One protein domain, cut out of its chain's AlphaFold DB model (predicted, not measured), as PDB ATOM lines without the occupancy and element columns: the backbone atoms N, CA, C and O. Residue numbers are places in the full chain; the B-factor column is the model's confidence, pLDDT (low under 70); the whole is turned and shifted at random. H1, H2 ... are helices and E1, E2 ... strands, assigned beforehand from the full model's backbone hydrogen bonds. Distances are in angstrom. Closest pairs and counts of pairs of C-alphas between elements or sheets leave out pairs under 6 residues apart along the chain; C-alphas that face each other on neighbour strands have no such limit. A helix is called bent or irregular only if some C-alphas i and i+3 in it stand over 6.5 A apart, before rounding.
ATOM      1  N   ARG A  60     -37.308 -77.384 -25.855       70.62
ATOM      2  CA  ARG A  60     -37.955 -76.666 -26.966       70.62
ATOM      3  C   ARG A  60     -39.228 -77.383 -27.433       70.62
ATOM      4  O   ARG A  60     -40.111 -76.722 -27.962       70.62
ATOM      5  N   GLU A  61     -39.289 -78.698 -27.248       77.19
ATOM      6  CA  GLU A  61     -40.388 -79.566 -27.686       77.19
ATOM      7  C   GLU A  61     -41.615 -79.436 -26.781       77.19
ATOM      8  O   GLU A  61     -42.725 -79.721 -27.213       77.19
ATOM      9  N   ASP A  62     -41.435 -78.929 -25.559       81.19
ATOM     10  CA  ASP A  62     -42.537 -78.695 -24.621       81.19
ATOM     11  C   ASP A  62     -43.495 -77.596 -25.107       81.19
ATOM     12  O   ASP A  62     -44.593 -77.461 -24.574       81.19
ATOM     13  N   GLY A  63     -43.076 -76.771 -26.072       87.69
ATOM     14  CA  GLY A  63     -43.848 -75.630 -26.546       87.69
ATOM     15  C   GLY A  63     -44.153 -74.622 -25.432       87.69
ATOM     16  O   GLY A  63     -43.415 -74.467 -24.452       87.69
ATOM     17  N   TRP A  64     -45.260 -73.905 -25.591       90.88
ATOM     18  CA  TRP A  64     -45.743 -72.891 -24.662       90.88
ATOM     19  C   TRP A  64     -47.190 -73.163 -24.279       90.88
ATOM     20  O   TRP A  64     -47.988 -73.626 -25.092       90.88
ATOM     21  N   VAL A  65     -47.534 -72.807 -23.048       93.50
ATOM     22  CA  VAL A  65     -48.913 -72.663 -22.597       93.50
ATOM     23  C   VAL A  65     -49.242 -71.183 -22.454       93.50
ATOM     24  O   VAL A  65     -48.480 -70.418 -21.860       93.50
ATOM     25  N   LEU A  66     -50.381 -70.787 -23.008       94.88
ATOM     26  CA  LEU A  66     -50.984 -69.479 -22.834       94.88
ATOM     27  C   LEU A  66     -52.224 -69.634 -21.954       94.88
ATOM     28  O   LEU A  66     -53.079 -70.471 -22.232       94.88
ATOM     29  N   VAL A  67     -52.326 -68.815 -20.914       95.62
ATOM     30  CA  VAL A  67     -53.524 -68.714 -20.080       95.62
ATOM     31  C   VAL A  67     -54.140 -67.352 -20.328       95.62
ATOM     32  O   VAL A  67     -53.554 -66.322 -19.987       95.62
ATOM     33  N   VAL A  68     -55.319 -67.351 -20.933       95.50
ATOM     34  CA  VAL A  68     -56.132 -66.153 -21.112       95.50
ATOM     35  C   VAL A  68     -57.217 -66.199 -20.058       95.50
ATOM     36  O   VAL A  68     -57.890 -67.211 -19.924       95.50
ATOM     37  N   PHE A  69     -57.383 -65.136 -19.280       92.81
ATOM     38  CA  PHE A  69     -58.473 -65.064 -18.320       92.81
ATOM     39  C   PHE A  69     -59.317 -63.822 -18.522       92.81
ATOM     40  O   PHE A  69     -58.809 -62.729 -18.786       92.81
ATOM     41  N   SER A  70     -60.613 -63.987 -18.303       91.62
ATOM     42  CA  SER A  70     -61.578 -62.904 -18.262       91.62
ATOM     43  C   SER A  70     -62.380 -63.033 -16.978       91.62
ATOM     44  O   SER A  70     -63.065 -64.024 -16.750       91.62
ATOM     45  N   VAL A  71     -62.248 -62.033 -16.108       89.19
ATOM     46  CA  VAL A  71     -62.987 -61.971 -14.841       89.19
ATOM     47  C   VAL A  71     -63.856 -60.718 -14.866       89.19
ATOM     48  O   VAL A  71     -63.311 -59.635 -15.137       89.19
ATOM     49  N   PRO A  72     -65.166 -60.826 -14.588       88.94
ATOM     50  CA  PRO A  72     -66.046 -59.675 -14.436       88.94
ATOM     51  C   PRO A  72     -65.526 -58.692 -13.385       88.94
ATOM     52  O   PRO A  72     -64.882 -59.069 -12.407       88.94
ATOM     53  N   GLU A  73     -65.813 -57.403 -13.561       85.44
ATOM     54  CA  GLU A  73     -65.327 -56.379 -12.631       85.44
ATOM     55  C   GLU A  73     -65.959 -56.471 -11.237       85.44
ATOM     56  O   GLU A  73     -65.354 -56.060 -10.251       85.44
ATOM     57  N   SER A  74     -67.134 -57.087 -11.130       88.56
ATOM     58  CA  SER A  74     -67.764 -57.428  -9.854       88.56
ATOM     59  C   SER A  74     -66.957 -58.434  -9.024       88.56
ATOM     60  O   SER A  74     -67.148 -58.510  -7.815       88.56
ATOM     61  N   GLU A  75     -66.032 -59.180  -9.634       90.94
ATOM     62  CA  GLU A  75     -65.307 -60.292  -9.007       90.94
ATOM     63  C   GLU A  75     -63.794 -60.025  -8.915       90.94
ATOM     64  O   GLU A  75     -62.955 -60.910  -9.109       90.94
ATOM     65  N   ARG A  76     -63.410 -58.782  -8.586       88.44
ATOM     66  CA  ARG A  76     -61.998 -58.362  -8.428       88.44
ATOM     67  C   ARG A  76     -61.170 -59.293  -7.538       88.44
ATOM     68  O   ARG A  76     -59.988 -59.502  -7.815       88.44
ATOM     69  N   GLU A  77     -61.772 -59.873  -6.502       91.44
ATOM     70  CA  GLU A  77     -61.105 -60.837  -5.620       91.44
ATOM     71  C   GLU A  77     -60.645 -62.090  -6.380       91.44
ATOM     72  O   GLU A  77     -59.498 -62.511  -6.227       91.44
ATOM     73  N   LYS A  78     -61.478 -62.628  -7.282       91.50
ATOM     74  CA  LYS A  78     -61.136 -63.781  -8.129       91.50
ATOM     75  C   LYS A  78     -60.030 -63.451  -9.118       91.50
ATOM     76  O   LYS A  78     -59.121 -64.256  -9.323       91.50
ATOM     77  N   ARG A  79     -60.030 -62.229  -9.659       92.56
ATOM     78  CA  ARG A  79     -58.934 -61.723 -10.499       92.56
ATOM     79  C   ARG A  79     -57.608 -61.703  -9.733       92.56
ATOM     80  O   ARG A  79     -56.580 -62.120 -10.267       92.56
ATOM     81  N   HIS A  80     -57.616 -61.228  -8.488       91.19
ATOM     82  CA  HIS A  80     -56.420 -61.214  -7.645       91.19
ATOM     83  C   HIS A  80     -55.957 -62.633  -7.275       91.19
ATOM     84  O   HIS A  80     -54.755 -62.920  -7.306       91.19
ATOM     85  N   GLU A  81     -56.903 -63.533  -6.991       91.81
ATOM     86  CA  GLU A  81     -56.642 -64.946  -6.713       91.81
ATOM     87  C   GLU A  81     -55.970 -65.640  -7.908       91.81
ATOM     88  O   GLU A  81     -54.933 -66.285  -7.734       91.81
ATOM     89  N   LEU A  82     -56.489 -65.430  -9.124       92.44
ATOM     90  CA  LEU A  82     -55.913 -65.930 -10.376       92.44
ATOM     91  C   LEU A  82     -54.476 -65.458 -10.570       92.44
ATOM     92  O   LEU A  82     -53.579 -66.282 -10.726       92.44
ATOM     93  N   ARG A  83     -54.233 -64.144 -10.500       91.81
ATOM     94  CA  ARG A  83     -52.878 -63.587 -10.650       91.81
ATOM     95  C   ARG A  83     -51.917 -64.196  -9.633       91.81
ATOM     96  O   ARG A  83     -50.829 -64.628  -9.995       91.81
ATOM     97  N   THR A  84     -52.342 -64.297  -8.376       89.94
ATOM     98  CA  THR A  84     -51.533 -64.897  -7.309       89.94
ATOM     99  C   THR A  84     -51.240 -66.373  -7.579       89.94
ATOM    100  O   THR A  84     -50.114 -66.818  -7.352       89.94
ATOM    101  N   ALA A  85     -52.222 -67.145  -8.051       89.19
ATOM    102  CA  ALA A  85     -52.037 -68.554  -8.379       89.19
ATOM    103  C   ALA A  85     -51.072 -68.736  -9.560       89.19
ATOM    104  O   ALA A  85     -50.128 -69.513  -9.442       89.19
ATOM    105  N   LEU A  86     -51.250 -67.981 -10.647       90.56
ATOM    106  CA  LEU A  86     -50.409 -68.069 -11.846       90.56
ATOM    107  C   LEU A  86     -48.962 -67.638 -11.557       90.56
ATOM    108  O   LEU A  86     -48.030 -68.341 -11.943       90.56
ATOM    109  N   THR A  87     -48.748 -66.569 -10.779       88.94
ATOM    110  CA  THR A  87     -47.401 -66.183 -10.319       88.94
ATOM    111  C   THR A  87     -46.751 -67.273  -9.466       88.94
ATOM    112  O   THR A  87     -45.563 -67.546  -9.613       88.94
ATOM    113  N   ARG A  88     -47.510 -67.928  -8.575       84.94
ATOM    114  CA  ARG A  88     -47.000 -69.034  -7.740       84.94
ATOM    115  C   ARG A  88     -46.705 -70.312  -8.520       84.94
ATOM    116  O   ARG A  88     -46.062 -71.194  -7.968       84.94
ATOM    117  N   LEU A  89     -47.208 -70.423  -9.741       85.12
ATOM    118  CA  LEU A  89     -46.895 -71.507 -10.667       85.12
ATOM    119  C   LEU A  89     -45.729 -71.145 -11.596       85.12
ATOM    120  O   LEU A  89     -45.318 -71.980 -12.400       85.12
ATOM    121  N   GLY A  90     -45.190 -69.927 -11.496       87.75
ATOM    122  CA  GLY A  90     -44.077 -69.453 -12.312       87.75
ATOM    123  C   GLY A  90     -44.492 -68.938 -13.689       87.75
ATOM    124  O   GLY A  90     -43.627 -68.775 -14.541       87.75
ATOM    125  N   LEU A  91     -45.778 -68.666 -13.946       91.38
ATOM    126  CA  LEU A  91     -46.199 -68.073 -15.219       91.38
ATOM    127  C   LEU A  91     -45.776 -66.601 -15.304       91.38
ATOM    128  O   LEU A  91     -45.812 -65.869 -14.313       91.38
ATOM    129  N   GLY A  92     -45.422 -66.171 -16.512       91.44
ATOM    130  CA  GLY A  92     -45.105 -64.788 -16.848       91.44
ATOM    131  C   GLY A  92     -46.339 -64.032 -17.331       91.44
ATOM    132  O   GLY A  92     -47.276 -64.631 -17.859       91.44
ATOM    133  N   THR A  93     -46.350 -62.711 -17.165       92.88
ATOM    134  CA  THR A  93     -47.443 -61.844 -17.632       92.88
ATOM    135  C   THR A  93     -47.111 -61.282 -19.012       92.88
ATOM    136  O   THR A  93     -46.171 -60.509 -19.154       92.88
ATOM    137  N   VAL A  94     -47.902 -61.622 -20.030       90.94
ATOM    138  CA  VAL A  94     -47.764 -61.059 -21.387       90.94
ATOM    139  C   VAL A  94     -48.523 -59.741 -21.507       90.94
ATOM    140  O   VAL A  94     -48.021 -58.778 -22.079       90.94
ATOM    141  N   ALA A  95     -49.744 -59.708 -20.972       89.25
ATOM    142  CA  ALA A  95     -50.631 -58.551 -20.968       89.25
ATOM    143  C   ALA A  95     -51.640 -58.666 -19.814       89.25
ATOM    144  O   ALA A  95     -51.697 -59.678 -19.109       89.25
ATOM    145  N   SER A  96     -52.474 -57.641 -19.621       86.81
ATOM    146  CA  SER A  96     -53.589 -57.730 -18.673       86.81
ATOM    147  C   SER A  96     -54.531 -58.866 -19.089       86.81
ATOM    148  O   SER A  96     -55.153 -58.795 -20.142       86.81
ATOM    149  N   GLY A  97     -54.590 -59.932 -18.288       90.25
ATOM    150  CA  GLY A  97     -55.404 -61.119 -18.578       90.25
ATOM    151  C   GLY A  97     -54.739 -62.175 -19.466       90.25
ATOM    152  O   GLY A  97     -55.369 -63.187 -19.731       90.25
ATOM    153  N   VAL A  98     -53.479 -61.996 -19.886       94.19
ATOM    154  CA  VAL A  98     -52.756 -62.980 -20.712       94.19
ATOM    155  C   VAL A  98     -51.444 -63.370 -20.045       94.19
ATOM    156  O   VAL A  98     -50.594 -62.519 -19.772       94.19
ATOM    157  N   TRP A  99     -51.278 -64.664 -19.806       95.50
ATOM    158  CA  TRP A  99     -50.125 -65.255 -19.135       95.50
ATOM    159  C   TRP A  99     -49.506 -66.345 -19.986       95.50
ATOM    160  O   TRP A  99     -50.189 -66.972 -20.789       95.50
ATOM    161  N   VAL A 100     -48.215 -66.577 -19.796       93.38
ATOM    162  CA  VAL A 100     -47.444 -67.530 -20.591       93.38
ATOM    163  C   VAL A 100     -46.511 -68.344 -19.708       93.38
ATOM    164  O   VAL A 100     -45.990 -67.849 -18.711       93.38
ATOM    165  N   ALA A 101     -46.288 -69.597 -20.076       91.81
ATOM    166  CA  ALA A 101     -45.283 -70.467 -19.480       91.81
ATOM    167  C   ALA A 101     -44.811 -71.515 -20.490       91.81
ATOM    168  O   ALA A 101     -45.461 -71.711 -21.517       91.81
ATOM    169  N   PRO A 102     -43.701 -72.213 -20.215       90.06
ATOM    170  CA  PRO A 102     -43.377 -73.428 -20.946       90.06
ATOM    171  C   PRO A 102     -44.476 -74.490 -20.811       90.06
ATOM    172  O   PRO A 102     -45.098 -74.609 -19.752       90.06
ATOM    173  N   GLY A 103     -44.712 -75.273 -21.864       88.38
ATOM    174  CA  GLY A 103     -45.871 -76.172 -21.923       88.38
ATOM    175  C   GLY A 103     -45.879 -77.300 -20.887       88.38
ATOM    176  O   GLY A 103     -46.959 -77.745 -20.510       88.38
ATOM    177  N   HIS A 104     -44.732 -77.685 -20.310       85.56
ATOM    178  CA  HIS A 104     -44.699 -78.665 -19.212       85.56
ATOM    179  C   HIS A 104     -45.471 -78.205 -17.957       85.56
ATOM    180  O   HIS A 104     -45.850 -79.033 -17.130       85.56
ATOM    181  N   LEU A 105     -45.738 -76.897 -17.812       87.31
ATOM    182  CA  LEU A 105     -46.543 -76.344 -16.717       87.31
ATOM    183  C   LEU A 105     -48.057 -76.376 -16.990       87.31
ATOM    184  O   LEU A 105     -48.832 -76.038 -16.094       87.31
ATOM    185  N   ALA A 106     -48.504 -76.778 -18.186       89.38
ATOM    186  CA  ALA A 106     -49.918 -76.737 -18.571       89.38
ATOM    187  C   ALA A 106     -50.807 -77.586 -17.650       89.38
ATOM    188  O   ALA A 106     -51.806 -77.092 -17.123       89.38
ATOM    189  N   ASP A 107     -50.420 -78.839 -17.392       87.50
ATOM    190  CA  ASP A 107     -51.192 -79.747 -16.538       87.50
ATOM    191  C   ASP A 107     -51.238 -79.286 -15.080       87.50
ATOM    192  O   ASP A 107     -52.277 -79.377 -14.420       87.50
ATOM    193  N   GLU A 108     -50.123 -78.768 -14.561       85.00
ATOM    194  CA  GLU A 108     -50.061 -78.239 -13.199       85.00
ATOM    195  C   GLU A 108     -50.931 -76.985 -13.051       85.00
ATOM    196  O   GLU A 108     -51.675 -76.859 -12.070       85.00
ATOM    197  N   ALA A 109     -50.881 -76.085 -14.038       89.00
ATOM    198  CA  ALA A 109     -51.721 -74.899 -14.077       89.00
ATOM    199  C   ALA A 109     -53.202 -75.280 -14.112       89.00
ATOM    200  O   ALA A 109     -53.964 -74.821 -13.260       89.00
ATOM    201  N   ARG A 110     -53.593 -76.193 -15.009       91.00
ATOM    202  CA  ARG A 110     -54.967 -76.692 -15.118       91.00
ATOM    203  C   ARG A 110     -55.466 -77.283 -13.795       91.00
ATOM    204  O   ARG A 110     -56.456 -76.798 -13.253       91.00
ATOM    205  N   ARG A 111     -54.742 -78.250 -13.213       87.81
ATOM    206  CA  ARG A 111     -55.118 -78.876 -11.927       87.81
ATOM    207  C   ARG A 111     -55.220 -77.859 -10.793       87.81
ATOM    208  O   ARG A 111     -56.087 -77.958  -9.927       87.81
ATOM    209  N   THR A 112     -54.326 -76.875 -10.760       86.75
ATOM    210  CA  THR A 112     -54.327 -75.845  -9.713       86.75
ATOM    211  C   THR A 112     -55.517 -74.901  -9.838       86.75
ATOM    212  O   THR A 112     -56.103 -74.537  -8.818       86.75
ATOM    213  N   LEU A 113     -55.893 -74.524 -11.060       90.75
ATOM    214  CA  LEU A 113     -57.058 -73.679 -11.327       90.75
ATOM    215  C   LEU A 113     -58.365 -74.428 -11.031       90.75
ATOM    216  O   LEU A 113     -59.247 -73.861 -10.387       90.75
ATOM    217  N   GLU A 114     -58.441 -75.717 -11.374       90.31
ATOM    218  CA  GLU A 114     -59.572 -76.600 -11.050       90.31
ATOM    219  C   GLU A 114     -59.776 -76.724  -9.540       90.31
ATOM    220  O   GLU A 114     -60.858 -76.433  -9.032       90.31
ATOM    221  N   ARG A 115     -58.715 -77.054  -8.789       85.56
ATOM    222  CA  ARG A 115     -58.772 -77.172  -7.319       85.56
ATOM    223  C   ARG A 115     -59.203 -75.883  -6.618       85.56
ATOM    224  O   ARG A 115     -59.701 -75.938  -5.497       85.56
ATOM    225  N   ARG A 116     -58.986 -74.727  -7.247       86.56
ATOM    226  CA  ARG A 116     -59.360 -73.406  -6.715       86.56
ATOM    227  C   ARG A 116     -60.730 -72.924  -7.196       86.56
ATOM    228  O   ARG A 116     -61.164 -71.851  -6.783       86.56
ATOM    229  N   GLY A 117     -61.405 -73.683  -8.062       89.50
ATOM    230  CA  GLY A 117     -62.670 -73.267  -8.673       89.50
ATOM    231  C   GLY A 117     -62.518 -72.049  -9.588       89.50
ATOM    232  O   GLY A 117     -63.428 -71.231  -9.679       89.50
ATOM    233  N   LEU A 118     -61.352 -71.893 -10.224       92.19
ATOM    234  CA  LEU A 118     -61.032 -70.759 -11.097       92.19
ATOM    235  C   LEU A 118     -61.111 -71.109 -12.589       92.19
ATOM    236  O   LEU A 118     -61.017 -70.210 -13.420       92.19
ATOM    237  N   SER A 119     -61.309 -72.386 -12.931       91.62
ATOM    238  CA  SER A 119     -61.328 -72.868 -14.319       91.62
ATOM    239  C   SER A 119     -62.378 -72.197 -15.206       91.62
ATOM    240  O   SER A 119     -62.156 -72.067 -16.397       91.62
ATOM    241  N   GLY A 120     -63.497 -71.732 -14.642       92.31
ATOM    242  CA  GLY A 120     -64.557 -71.066 -15.412       92.31
ATOM    243  C   GLY A 120     -64.196 -69.671 -15.938       92.31
ATOM    244  O   GLY A 120     -64.940 -69.120 -16.739       92.31
ATOM    245  N   TYR A 121     -63.075 -69.098 -15.493       92.44
ATOM    246  CA  TYR A 121     -62.623 -67.758 -15.886       92.44
ATOM    247  C   TYR A 121     -61.440 -67.782 -16.857       92.44
ATOM    248  O   TYR A 121     -60.914 -66.718 -17.190       92.44
ATOM    249  N   VAL A 122     -60.957 -68.969 -17.229       94.88
ATOM    250  CA  VAL A 122     -59.685 -69.166 -17.931       94.88
ATOM    251  C   VAL A 122     -59.863 -70.043 -19.163       94.88
ATOM    252  O   VAL A 122     -60.505 -71.085 -19.106       94.88
ATOM    253  N   ASP A 123     -59.183 -69.667 -20.235       95.00
ATOM    254  CA  ASP A 123     -58.947 -70.495 -21.407       95.00
ATOM    255  C   ASP A 123     -57.452 -70.821 -21.481       95.00
ATOM    256  O   ASP A 123     -56.594 -69.934 -21.361       95.00
ATOM    257  N   LEU A 124     -57.129 -72.105 -21.650       94.38
ATOM    258  CA  LEU A 124     -55.756 -72.591 -21.768       94.38
ATOM    259  C   LEU A 124     -55.487 -73.031 -23.205       94.38
ATOM    260  O   LEU A 124     -56.202 -73.867 -23.752       94.38
ATOM    261  N   PHE A 125     -54.407 -72.515 -23.782       93.19
ATOM    262  CA  PHE A 125     -53.940 -72.877 -25.116       93.19
ATOM    263  C   PHE A 125     -52.527 -73.431 -25.026       93.19
ATOM    264  O   PHE A 125     -51.691 -72.874 -24.319       93.19
ATOM    265  N   THR A 126     -52.238 -74.486 -25.776       91.56
ATOM    266  CA  THR A 126     -50.879 -75.010 -25.944       91.56
ATOM    267  C   THR A 126     -50.443 -74.848 -27.388       91.56
ATOM    268  O   THR A 126     -51.231 -75.097 -28.301       91.56
ATOM    269  N   GLY A 127     -49.194 -74.459 -27.613       88.06
ATOM    270  CA  GLY A 127     -48.652 -74.361 -28.962       88.06
ATOM    271  C   GLY A 127     -47.235 -73.814 -29.008       88.06
ATOM    272  O   GLY A 127     -46.639 -73.470 -27.988       88.06
ATOM    273  N   ASP A 128     -46.695 -73.712 -30.215       84.31
ATOM    274  CA  ASP A 128     -45.342 -73.216 -30.431       84.31
ATOM    275  C   ASP A 128     -45.293 -71.694 -30.589       84.31
ATOM    276  O   ASP A 128     -46.193 -71.046 -31.127       84.31
ATOM    277  N   HIS A 129     -44.176 -71.102 -30.166       78.81
ATOM    278  CA  HIS A 129     -43.890 -69.701 -30.446       78.81
ATOM    279  C   HIS A 129     -43.180 -69.574 -31.800       78.81
ATOM    280  O   HIS A 129     -41.978 -69.821 -31.918       78.81
ATOM    281  N   PHE A 130     -43.916 -69.116 -32.811       73.38
ATOM    282  CA  PHE A 130     -43.426 -68.995 -34.189       73.38
ATOM    283  C   PHE A 130     -42.729 -67.657 -34.516       73.38
ATOM    284  O   PHE A 130     -42.327 -67.442 -35.659       73.38
ATOM    285  N   ALA A 131     -42.567 -66.725 -33.563       66.88
ATOM    286  CA  ALA A 131     -42.065 -65.389 -33.910       66.88
ATOM    287  C   ALA A 131     -40.544 -65.361 -34.184       66.88
ATOM    288  O   ALA A 131     -39.735 -65.829 -33.382       66.88
ATOM    289  N   SER A 132     -40.176 -64.735 -35.307       55.16
ATOM    290  CA  SER A 132     -38.847 -64.776 -35.940       55.16
ATOM    291  C   SER A 132     -37.725 -64.007 -35.215       55.16
ATOM    292  O   SER A 132     -36.553 -64.289 -35.469       55.16
ATOM    293  N   ARG A 133     -38.008 -63.069 -34.290       58.34
ATOM    294  CA  ARG A 133     -36.943 -62.362 -33.544       58.34
ATOM    295  C   ARG A 133     -37.228 -62.157 -32.054       58.34
ATOM    296  O   ARG A 133     -38.308 -61.749 -31.647       58.34
ATOM    297  N   ASP A 134     -36.164 -62.433 -31.302       73.38
ATOM    298  CA  ASP A 134     -35.875 -62.127 -29.896       73.38
ATOM    299  C   ASP A 134     -36.841 -62.633 -28.814       73.38
ATOM    300  O   ASP A 134     -37.350 -61.885 -27.979       73.38
ATOM    301  N   LEU A 135     -37.023 -63.954 -28.772       76.88
ATOM    302  CA  LEU A 135     -37.660 -64.633 -27.642       76.88
ATOM    303  C   LEU A 135     -36.999 -64.279 -26.293       76.88
ATOM    304  O   LEU A 135     -37.698 -64.161 -25.296       76.88
ATOM    305  N   GLY A 136     -35.680 -64.051 -26.256       75.81
ATOM    306  CA  GLY A 136     -34.969 -63.671 -25.029       75.81
ATOM    307  C   GLY A 136     -35.428 -62.322 -24.466       75.81
ATOM    308  O   GLY A 136     -35.692 -62.217 -23.267       75.81
ATOM    309  N   ALA A 137     -35.586 -61.308 -25.322       77.06
ATOM    310  CA  ALA A 137     -36.129 -60.009 -24.918       77.06
ATOM    311  C   ALA A 137     -37.592 -60.108 -24.455       77.06
ATOM    312  O   ALA A 137     -37.958 -59.510 -23.445       77.06
ATOM    313  N   LYS A 138     -38.423 -60.911 -25.133       82.62
ATOM    314  CA  LYS A 138     -39.820 -61.128 -24.717       82.62
ATOM    315  C   LYS A 138     -39.926 -61.831 -23.368       82.62
ATOM    316  O   LYS A 138     -40.689 -61.394 -22.515       82.62
ATOM    317  N   VAL A 139     -39.118 -62.861 -23.141       84.88
ATOM    318  CA  VAL A 139     -39.065 -63.575 -21.858       84.88
ATOM    319  C   VAL A 139     -38.728 -62.605 -20.718       84.88
ATOM    320  O   VAL A 139     -39.391 -62.634 -19.688       84.88
ATOM    321  N   ARG A 140     -37.789 -61.669 -20.919       82.62
ATOM    322  CA  ARG A 140     -37.499 -60.593 -19.947       82.62
ATOM    323  C   ARG A 140     -38.659 -59.619 -19.726       82.62
ATOM    324  O   ARG A 140     -38.746 -59.037 -18.658       82.62
ATOM    325  N   SER A 141     -39.529 -59.418 -20.716       85.69
ATOM    326  CA  SER A 141     -40.740 -58.607 -20.524       85.69
ATOM    327  C   SER A 141     -41.857 -59.353 -19.795       85.69
ATOM    328  O   SER A 141     -42.713 -58.719 -19.188       85.69
ATOM    329  N   TRP A 142     -41.863 -60.689 -19.860       89.50
ATOM    330  CA  TRP A 142     -42.916 -61.520 -19.269       89.50
ATOM    331  C   TRP A 142     -42.612 -61.935 -17.830       89.50
ATOM    332  O   TRP A 142     -43.536 -62.113 -17.035       89.50
ATOM    333  N   TRP A 143     -41.329 -62.079 -17.495       89.19
ATOM    334  CA  TRP A 143     -40.850 -62.433 -16.163       89.19
ATOM    335  C   TRP A 143     -39.893 -61.384 -15.622       89.19
ATOM    336  O   TRP A 143     -38.998 -60.927 -16.331       89.19
ATOM    337  N   ASP A 144     -40.000 -61.117 -14.322       86.38
ATOM    338  CA  ASP A 144     -38.980 -60.379 -13.583       86.38
ATOM    339  C   ASP A 144     -37.770 -61.292 -13.310       86.38
ATOM    340  O   ASP A 144     -37.629 -61.931 -12.262       86.38
ATOM    341  N   LEU A 145     -36.914 -61.430 -14.327       84.88
ATOM    342  CA  LEU A 145     -35.698 -62.239 -14.225       84.88
ATOM    343  C   LEU A 145     -34.668 -61.620 -13.275       84.88
ATOM    344  O   LEU A 145     -33.804 -62.347 -12.781       84.88
ATOM    345  N   ASP A 146     -34.751 -60.315 -13.018       84.44
ATOM    346  CA  ASP A 146     -33.848 -59.620 -12.109       84.44
ATOM    347  C   ASP A 146     -34.221 -59.945 -10.654       84.44
ATOM    348  O   ASP A 146     -33.338 -60.334  -9.884       84.44
ATOM    349  N   GLU A 147     -35.513 -59.939 -10.296       85.81
ATOM    350  CA  GLU A 147     -36.006 -60.434  -8.998       85.81
ATOM    351  C   GLU A 147     -35.621 -61.906  -8.796       85.81
ATOM    352  O   GLU A 147     -35.094 -62.283  -7.742       85.81
ATOM    353  N   LEU A 148     -35.826 -62.748  -9.817       85.94
ATOM    354  CA  LEU A 148     -35.463 -64.164  -9.749       85.94
ATOM    355  C   LEU A 148     -33.949 -64.342  -9.537       85.94
ATOM    356  O   LEU A 148     -33.526 -65.149  -8.707       85.94
ATOM    357  N   THR A 149     -33.129 -63.571 -10.254       86.38
ATOM    358  CA  THR A 149     -31.665 -63.604 -10.129       86.38
ATOM    359  C   THR A 149     -31.216 -63.144  -8.745       86.38
ATOM    360  O   THR A 149     -30.397 -63.822  -8.126       86.38
ATOM    361  N   ALA A 150     -31.780 -62.052  -8.226       88.81
ATOM    362  CA  ALA A 150     -31.479 -61.543  -6.891       88.81
ATOM    363  C   ALA A 150     -31.844 -62.558  -5.796       88.81
ATOM    364  O   ALA A 150     -31.064 -62.784  -4.872       88.81
ATOM    365  N   MET A 151     -32.991 -63.230  -5.930       89.62
ATOM    366  CA  MET A 151     -33.422 -64.288  -5.013       89.62
ATOM    367  C   MET A 151     -32.440 -65.472  -4.999       89.62
ATOM    368  O   MET A 151     -32.081 -65.959  -3.925       89.62
ATOM    369  N   TYR A 152     -31.967 -65.920  -6.168       89.31
ATOM    370  CA  TYR A 152     -30.953 -66.979  -6.248       89.31
ATOM    371  C   TYR A 152     -29.587 -66.528  -5.726       89.31
ATOM    372  O   TYR A 152     -28.917 -67.307  -5.048       89.31
ATOM    373  N   ALA A 153     -29.171 -65.296  -6.024       90.25
ATOM    374  CA  ALA A 153     -27.925 -64.733  -5.514       90.25
ATOM    375  C   ALA A 153     -27.937 -64.693  -3.980       90.25
ATOM    376  O   ALA A 153     -27.034 -65.245  -3.359       90.25
ATOM    377  N   HIS A 154     -29.017 -64.186  -3.375       93.44
ATOM    378  CA  HIS A 154     -29.191 -64.161  -1.921       93.44
ATOM    379  C   HIS A 154     -29.053 -65.550  -1.287       93.44
ATOM    380  O   HIS A 154     -28.339 -65.722  -0.298       93.44
ATOM    381  N   PHE A 155     -29.702 -66.557  -1.876       93.75
ATOM    382  CA  PHE A 155     -29.608 -67.934  -1.395       93.75
ATOM    383  C   PHE A 155     -28.176 -68.471  -1.475       93.75
ATOM    384  O   PHE A 155     -27.670 -69.065  -0.522       93.75
ATOM    385  N   LEU A 156     -27.505 -68.259  -2.609       93.50
ATOM    386  CA  LEU A 156     -26.135 -68.718  -2.806       93.50
ATOM    387  C   LEU A 156     -25.163 -68.014  -1.858       93.50
ATOM    388  O   LEU A 156     -24.310 -68.688  -1.288       93.50
ATOM    389  N   ASP A 157     -25.302 -66.710  -1.648       95.00
ATOM    390  CA  ASP A 157     -24.462 -65.952  -0.718       95.00
ATOM    391  C   ASP A 157     -24.629 -66.456   0.717       95.00
ATOM    392  O   ASP A 157     -23.655 -66.597   1.457       95.00
ATOM    393  N   ARG A 158     -25.861 -66.810   1.097       95.00
ATOM    394  CA  ARG A 158     -26.176 -67.331   2.427       95.00
ATOM    395  C   ARG A 158     -25.660 -68.751   2.660       95.00
ATOM    396  O   ARG A 158     -25.131 -69.029   3.735       95.00
ATOM    397  N   TYR A 159     -25.835 -69.659   1.699       95.69
ATOM    398  CA  TYR A 159     -25.596 -71.093   1.919       95.69
ATOM    399  C   TYR A 159     -24.310 -71.637   1.291       95.69
ATOM    400  O   TYR A 159     -23.905 -72.743   1.644       95.69
ATOM    401  N   ARG A 160     -23.605 -70.890   0.433       94.31
ATOM    402  CA  ARG A 160     -22.294 -71.318  -0.090       94.31
ATOM    403  C   ARG A 160     -21.236 -71.476   1.013       94.31
ATOM    404  O   ARG A 160     -20.615 -72.535   1.044       94.31
ATOM    405  N   PRO A 161     -21.075 -70.540   1.972       95.00
ATOM    406  CA  PRO A 161     -20.142 -70.743   3.084       95.00
ATOM    407  C   PRO A 161     -20.534 -71.937   3.966       95.00
ATOM    408  O   PRO A 161     -19.677 -72.664   4.460       95.00
ATOM    409  N   VAL A 162     -21.842 -72.167   4.134       94.31
ATOM    410  CA  VAL A 162     -22.367 -73.311   4.889       94.31
ATOM    411  C   VAL A 162     -22.025 -74.622   4.185       94.31
ATOM    412  O   VAL A 162     -21.541 -75.541   4.838       94.31
ATOM    413  N   LEU A 163     -22.210 -74.693   2.862       93.50
ATOM    414  CA  LEU A 163     -21.819 -75.840   2.041       93.50
ATOM    415  C   LEU A 163     -20.323 -76.144   2.190       93.50
ATOM    416  O   LEU A 163     -19.944 -77.295   2.396       93.50
ATOM    417  N   GLU A 164     -19.470 -75.122   2.124       93.50
ATOM    418  CA  GLU A 164     -18.028 -75.291   2.316       93.50
ATOM    419  C   GLU A 164     -17.695 -75.831   3.712       93.50
ATOM    420  O   GLU A 164     -16.869 -76.735   3.838       93.50
ATOM    421  N   ALA A 165     -18.355 -75.324   4.757       93.00
ATOM    422  CA  ALA A 165     -18.146 -75.777   6.129       93.00
ATOM    423  C   ALA A 165     -18.549 -77.247   6.328       93.00
ATOM    424  O   ALA A 165     -17.753 -78.022   6.862       93.00
ATOM    425  N   VAL A 166     -19.736 -77.651   5.857       93.38
ATOM    426  CA  VAL A 166     -20.220 -79.041   5.999       93.38
ATOM    427  C   VAL A 166     -19.445 -80.030   5.129       93.38
ATOM    428  O   VAL A 166     -19.331 -81.198   5.483       93.38
ATOM    429  N   THR A 167     -18.871 -79.568   4.012       92.38
ATOM    430  CA  THR A 167     -18.004 -80.401   3.160       92.38
ATOM    431  C   THR A 167     -16.656 -80.664   3.831       92.38
ATOM    432  O   THR A 167     -16.083 -81.738   3.669       92.38
ATOM    433  N   ARG A 168     -16.130 -79.699   4.597       94.25
ATOM    434  CA  ARG A 168     -14.866 -79.859   5.338       94.25
ATOM    435  C   ARG A 168     -15.022 -80.701   6.600       94.25
ATOM    436  O   ARG A 168     -14.072 -81.366   7.003       94.25
ATOM    437  N   ARG A 169     -16.185 -80.635   7.248       94.75
ATOM    438  CA  ARG A 169     -16.495 -81.403   8.454       94.75
ATOM    439  C   ARG A 169     -17.955 -81.809   8.441       94.75
ATOM    440  O   ARG A 169     -18.832 -80.949   8.446       94.75
ATOM    441  N   GLU A 170     -18.193 -83.109   8.557       92.94
ATOM    442  CA  GLU A 170     -19.546 -83.623   8.694       92.94
ATOM    443  C   GLU A 170     -20.215 -83.048   9.965       92.94
ATOM    444  O   GLU A 170     -19.649 -83.123  11.069       92.94
ATOM    445  N   PRO A 171     -21.381 -82.393   9.830       92.75
ATOM    446  CA  PRO A 171     -22.101 -81.844  10.965       92.75
ATOM    447  C   PRO A 171     -22.708 -82.964  11.810       92.75
ATOM    448  O   PRO A 171     -23.159 -83.985  11.298       92.75
ATOM    449  N   GLN A 172     -22.787 -82.744  13.120       94.19
ATOM    450  CA  GLN A 172     -23.524 -83.660  13.994       94.19
ATOM    451  C   GLN A 172     -25.019 -83.658  13.620       94.19
ATOM    452  O   GLN A 172     -25.511 -82.634  13.139       94.19
ATOM    453  N   PRO A 173     -25.791 -84.730  13.888       92.81
ATOM    454  CA  PRO A 173     -27.186 -84.830  13.443       92.81
ATOM    455  C   PRO A 173     -28.063 -83.618  13.803       92.81
ATOM    456  O   PRO A 173     -28.856 -83.142  12.990       92.81
ATOM    457  N   LEU A 174     -27.883 -83.062  15.005       90.31
ATOM    458  CA  LEU A 174     -28.610 -81.871  15.449       90.31
ATOM    459  C   LEU A 174     -28.203 -80.603  14.678       90.31
ATOM    460  O   LEU A 174     -29.050 -79.776  14.350       90.31
ATOM    461  N   GLU A 175     -26.915 -80.445  14.386       90.25
ATOM    462  CA  GLU A 175     -26.379 -79.334  13.593       90.25
ATOM    463  C   GLU A 175     -26.892 -79.418  12.149       90.25
ATOM    464  O   GLU A 175     -27.425 -78.438  11.626       90.25
ATOM    465  N   ALA A 176     -26.846 -80.614  11.554       92.38
ATOM    466  CA  ALA A 176     -27.393 -80.889  10.230       92.38
ATOM    467  C   ALA A 176     -28.881 -80.516  10.153       92.38
ATOM    468  O   ALA A 176     -29.298 -79.807   9.240       92.38
ATOM    469  N   PHE A 177     -29.673 -80.910  11.153       90.44
ATOM    470  CA  PHE A 177     -31.093 -80.570  11.240       90.44
ATOM    471  C   PHE A 177     -31.341 -79.054  11.309       90.44
ATOM    472  O   PHE A 177     -32.227 -78.534  10.622       90.44
ATOM    473  N   ARG A 178     -30.546 -78.328  12.109       91.38
ATOM    474  CA  ARG A 178     -30.651 -76.866  12.272       91.38
ATOM    475  C   ARG A 178     -30.258 -76.094  11.017       91.38
ATOM    476  O   ARG A 178     -30.790 -75.009  10.802       91.38
ATOM    477  N   ILE A 179     -29.371 -76.648  10.194       92.38
ATOM    478  CA  ILE A 179     -28.974 -76.075   8.902       92.38
ATOM    479  C   ILE A 179     -30.010 -76.404   7.822       92.38
ATOM    480  O   ILE A 179     -30.489 -75.516   7.114       92.38
ATOM    481  N   TYR A 180     -30.370 -77.681   7.709       91.69
ATOM    482  CA  TYR A 180     -31.163 -78.205   6.603       91.69
ATOM    483  C   TYR A 180     -32.578 -77.630   6.571       91.69
ATOM    484  O   TYR A 180     -33.051 -77.227   5.511       91.69
ATOM    485  N   LEU A 181     -33.263 -77.549   7.717       91.25
ATOM    486  CA  LEU A 181     -34.664 -77.122   7.734       91.25
ATOM    487  C   LEU A 181     -34.883 -75.666   7.291       91.25
ATOM    488  O   LEU A 181     -35.757 -75.445   6.444       91.25
ATOM    489  N   PRO A 182     -34.143 -74.663   7.805       91.50
ATOM    490  CA  PRO A 182     -34.242 -73.293   7.306       91.50
ATOM    491  C   PRO A 182     -33.858 -73.187   5.829       91.50
ATOM    492  O   PRO A 182     -34.609 -72.591   5.058       91.50
ATOM    493  N   MET A 183     -32.760 -73.840   5.429       94.25
ATOM    494  CA  MET A 183     -32.294 -73.862   4.041       94.25
ATOM    495  C   MET A 183     -33.368 -74.405   3.097       94.25
ATOM    496  O   MET A 183     -33.723 -73.748   2.123       94.25
ATOM    497  N   LEU A 184     -33.943 -75.571   3.407       90.75
ATOM    498  CA  LEU A 184     -35.008 -76.174   2.610       90.75
ATOM    499  C   LEU A 184     -36.271 -75.298   2.597       90.75
ATOM    500  O   LEU A 184     -36.933 -75.170   1.567       90.75
ATOM    501  N   THR A 185     -36.605 -74.666   3.727       88.75
ATOM    502  CA  THR A 185     -37.773 -73.775   3.850       88.75
ATOM    503  C   THR A 185     -37.657 -72.531   2.970       88.75
ATOM    504  O   THR A 185     -38.678 -72.033   2.482       88.75
ATOM    505  N   GLU A 186     -36.438 -72.034   2.787       90.69
ATOM    506  CA  GLU A 186     -36.113 -70.928   1.895       90.69
ATOM    507  C   GLU A 186     -36.082 -71.396   0.433       90.69
ATOM    508  O   GLU A 186     -36.816 -70.853  -0.397       90.69
ATOM    509  N   TRP A 187     -35.334 -72.470   0.150       88.38
ATOM    510  CA  TRP A 187     -35.190 -73.067  -1.180       88.38
ATOM    511  C   TRP A 187     -36.537 -73.391  -1.816       88.38
ATOM    512  O   TRP A 187     -36.795 -72.983  -2.944       88.38
ATOM    513  N   ARG A 188     -37.443 -74.057  -1.086       86.31
ATOM    514  CA  ARG A 188     -38.718 -74.549  -1.637       86.31
ATOM    515  C   ARG A 188     -39.604 -73.471  -2.257       86.31
ATOM    516  O   ARG A 188     -40.548 -73.817  -2.942       86.31
ATOM    517  N   ARG A 189     -39.379 -72.180  -1.984       82.62
ATOM    518  CA  ARG A 189     -40.161 -71.084  -2.586       82.62
ATOM    519  C   ARG A 189     -39.678 -70.727  -3.990       82.62
ATOM    520  O   ARG A 189     -40.458 -70.202  -4.777       82.62
ATOM    521  N   MET A 190     -38.412 -71.003  -4.289       84.44
ATOM    522  CA  MET A 190     -37.750 -70.562  -5.515       84.44
ATOM    523  C   MET A 190     -38.236 -71.340  -6.743       84.44
ATOM    524  O   MET A 190     -38.667 -70.685  -7.689       84.44
ATOM    525  N   PRO A 191     -38.301 -72.691  -6.733       81.69
ATOM    526  CA  PRO A 191     -38.784 -73.454  -7.887       81.69
ATOM    527  C   PRO A 191     -40.228 -73.143  -8.298       81.69
ATOM    528  O   PRO A 191     -40.594 -73.338  -9.450       81.69
ATOM    529  N   TYR A 192     -41.057 -72.647  -7.375       76.62
ATOM    530  CA  TYR A 192     -42.431 -72.222  -7.675       76.62
ATOM    531  C   TYR A 192     -42.497 -70.876  -8.399       76.62
ATOM    532  O   TYR A 192     -43.446 -70.612  -9.126       76.62
ATOM    533  N   ARG A 193     -41.494 -70.013  -8.213       78.38
ATOM    534  CA  ARG A 193     -41.374 -68.745  -8.945       78.38
ATOM    535  C   ARG A 193     -40.594 -68.892 -10.245       78.38
ATOM    536  O   ARG A 193     -40.730 -68.055 -11.129       78.38
ATOM    537  N   ASP A 194     -39.781 -69.936 -10.351       82.62
ATOM    538  CA  ASP A 194     -38.989 -70.216 -11.533       82.62
ATOM    539  C   ASP A 194     -39.815 -70.976 -12.593       82.62
ATOM    540  O   ASP A 194     -40.250 -72.101 -12.330       82.62
ATOM    541  N   PRO A 195     -40.023 -70.400 -13.793       78.50
ATOM    542  CA  PRO A 195     -40.658 -71.083 -14.924       78.50
ATOM    543  C   PRO A 195     -39.845 -72.247 -15.511       78.50
ATOM    544  O   PRO A 195     -40.359 -72.969 -16.359       78.50
ATOM    545  N   GLY A 196     -38.563 -72.401 -15.156       80.25
ATOM    546  CA  GLY A 196     -37.717 -73.454 -15.724       80.25
ATOM    547  C   GLY A 196     -37.421 -73.244 -17.214       80.25
ATOM    548  O   GLY A 196     -37.428 -74.201 -17.983       80.25
ATOM    549  N   LEU A 197     -37.182 -71.995 -17.630       79.19
ATOM    550  CA  LEU A 197     -37.020 -71.607 -19.039       79.19
ATOM    551  C   LEU A 197     -35.905 -72.383 -19.777       79.19
ATOM    552  O   LEU A 197     -34.880 -72.723 -19.171       79.19
ATOM    553  N   PRO A 198     -36.037 -72.586 -21.104       70.94
ATOM    554  CA  PRO A 198     -35.003 -73.232 -21.904       70.94
ATOM    555  C   PRO A 198     -33.683 -72.444 -21.909       70.94
ATOM    556  O   PRO A 198     -33.653 -71.215 -22.018       70.94
ATOM    557  N   TRP A 199     -32.560 -73.167 -21.879       60.53
ATOM    558  CA  TRP A 199     -31.193 -72.621 -21.817       60.53
ATOM    559  C   TRP A 199     -30.872 -71.546 -22.872       60.53
ATOM    560  O   TRP A 199     -30.173 -70.566 -22.596       60.53
ATOM    561  N   ASN A 200     -31.367 -71.723 -24.096       61.19
ATOM    562  CA  ASN A 200     -31.095 -70.826 -25.220       61.19
ATOM    563  C   ASN A 200     -31.707 -69.424 -25.033       61.19
ATOM    564  O   ASN A 200     -31.175 -68.462 -25.587       61.19
ATOM    565  N   CYS A 201     -32.753 -69.292 -24.211       57.72
ATOM    566  CA  CYS A 201     -33.355 -68.005 -23.862       57.72
ATOM    567  C   CYS A 201     -32.461 -67.211 -22.894       57.72
ATOM    568  O   CYS A 201     -32.369 -65.989 -23.000       57.72
ATOM    569  N   CYS A 202     -31.720 -67.896 -22.016       52.44
ATOM    570  CA  CYS A 202     -30.815 -67.268 -21.048       52.44
ATOM    571  C   CYS A 202     -29.486 -66.793 -21.673       52.44
ATOM    572  O   CYS A 202     -28.866 -65.855 -21.170       52.44
ATOM    573  N   ARG A 203     -29.031 -67.401 -22.778       42.47
ATOM    574  CA  ARG A 203     -27.673 -67.193 -23.331       42.47
ATOM    575  C   ARG A 203     -27.453 -65.850 -24.035       42.47
ATOM    576  O   ARG A 203     -26.328 -65.366 -24.074       42.47
ATOM    577  N   ARG A 204     -28.506 -65.222 -24.568       46.97
ATOM    578  CA  ARG A 204     -28.426 -63.903 -25.238       46.97
ATOM    579  C   ARG A 204     -28.519 -62.716 -24.278       46.97
ATOM    580  O   ARG A 204     -28.672 -61.582 -24.712       46.97
ATOM    581  N   SER A 205     -28.471 -62.984 -22.979       44.00
ATOM    582  CA  SER A 205     -29.030 -62.096 -21.971       44.00
ATOM    583  C   SER A 205     -27.981 -61.274 -21.192       44.00
ATOM    584  O   SER A 205     -28.345 -60.506 -20.311       44.00
ATOM    585  N   GLY A 206     -26.688 -61.373 -21.534       43.78
ATOM    586  CA  GLY A 206     -25.632 -60.418 -21.136       43.78
ATOM    587  C   GLY A 206     -25.340 -60.251 -19.634       43.78
ATOM    588  O   GLY A 206     -24.408 -59.547 -19.274       43.78
ATOM    589  N   THR A 207     -26.092 -60.902 -18.751       40.59
ATOM    590  CA  THR A 207     -26.003 -60.769 -17.292       40.59
ATOM    591  C   THR A 207     -25.654 -62.124 -16.694       40.59
ATOM    592  O   THR A 207     -26.093 -63.161 -17.193       40.59
ATOM    593  N   GLY A 208     -24.782 -62.115 -15.682       43.59
ATOM    594  CA  GLY A 208     -24.159 -63.284 -15.062       43.59
ATOM    595  C   GLY A 208     -25.147 -64.220 -14.369       43.59
ATOM    596  O   GLY A 208     -25.158 -64.324 -13.148       43.59
ATOM    597  N   TRP A 209     -25.953 -64.937 -15.150       46.31
ATOM    598  CA  TRP A 209     -26.784 -66.026 -14.661       46.31
ATOM    599  C   TRP A 209     -25.861 -67.109 -14.077       46.31
ATOM    600  O   TRP A 209     -24.908 -67.519 -14.754       46.31
ATOM    601  N   PRO A 210     -26.071 -67.562 -12.829       38.84
ATOM    602  CA  PRO A 210     -25.111 -68.431 -12.165       38.84
ATOM    603  C   PRO A 210     -24.903 -69.735 -12.947       38.84
ATOM    604  O   PRO A 210     -25.813 -70.550 -13.088       38.84
TER     605      PRO A 210
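Overview. This is residues 60 to 210 of the 221 residues of an uncharacterized protein of Streptomyces violaceusniger (UniProt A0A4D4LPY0). A head made of a twisted four-strand sheet, with H1 and H2 over one face and H3 on the other, bears a long helical arm. In the arm the bent H4 runs out and H5 folds back, loosely side by side with H4a; the arm makes the longest axis, and H6 sits where it returns to the head. The printed part has 151 residues, in the order E1 H1 E2 E3 H2 E4 H3 H4 H5 H6 H7; the antiparallel sheet has the order E2 E3 E1 E4. The class is mixed, helices and strands, and the whole is loose, with a radius of gyration of the C-alphas of 18.7 A and spans of 56 by 37 by 25 A.

Along the chain. E1, residues 64 to 69, begins at C-alpha 64 (-45.743, -72.891, -24.662) and is 16.2 A long. H1, residues 73 to 88, spans 22.8 A; it is irregular, with C-alphas 74 and 77 8.6 A apart. E2 is residues 92 to 95, and E3, residues 98 to 102, spans 14.0 A. H2, residues 103 to 115, spans 19.5 A; it is irregular, with C-alphas 104 and 107 7.1 A apart. E4, residues 122 to 127, spans 16.4 A, and H3 is residues 135 to 142. H4, residues 145 to 168, was assigned as one helix by its hydrogen bonds but is bent, with C-alphas 158 and 161 7.0 A apart; its arms are H4a, 145 to 158, 19.8 A, and H4b, 161 to 168, 10.8 A. H5, residues 173 to 187, spans 20.4 A. H6 is residues 190 to 193, and H7, residues 199 to 203, ends at C-alpha 203 (-27.673, -67.193, -23.331).

Arrangement. In the sheet, N 66 and O 125 of the neighbours E1 and E4 are within hydrogen-bond range at 2.8 A, as are N 67 and O 99 of the neighbours E1 and E3 at 2.8 A, and N 92 and O 100 of the hairpin E2 and E3 at 2.8 A. E1, H1, E2 and E3, H2, E4 are split strand-helix-strand units, two strands running the same way with another between them, each with a right-handed crossover. H1 and H2 form two layers with the sheet, helices on one face, at heights of 8.1 A and 9.3 A. They touch, closest at the C-alphas of Leu 86 and Ala 109, 7.3 A. H3 is on the opposite face and stands up from the sheet over E2. H3 and H7 touch, the closest C-alphas being Gly 136 and Cys 201, 4.8 A. H6 only just touches H1 and H4a, with 3 pairs of C-alphas within 8 A each; the closest are Arg 88 and Tyr 192, 5.6 A, and Leu 148 and Arg 193, 7.5 A. H4a and H5 are close but not clearly touching, at a shallow tilt of 10 degrees, opposite ways; the closest C-alphas are Phe 155 and Trp 187, 7.6 A. H4b and H5 are near each other. In H3, H4a, H4b and H7 every O i to N i+4 pair is within hydrogen-bond range; in H1 10 of 12 are, in H2 7 of 9 and in H5 10 of 11, and H6 is too short for such a pair.

Size, cuts and confidence. The C-alphas farthest apart, Ser 74 and Arg 169, are 59.5 A apart. The printed part has no cut and no long link. Mean pLDDT of the printed part is 84.9; residues 131 to 133 and 199 to 210 are under 70.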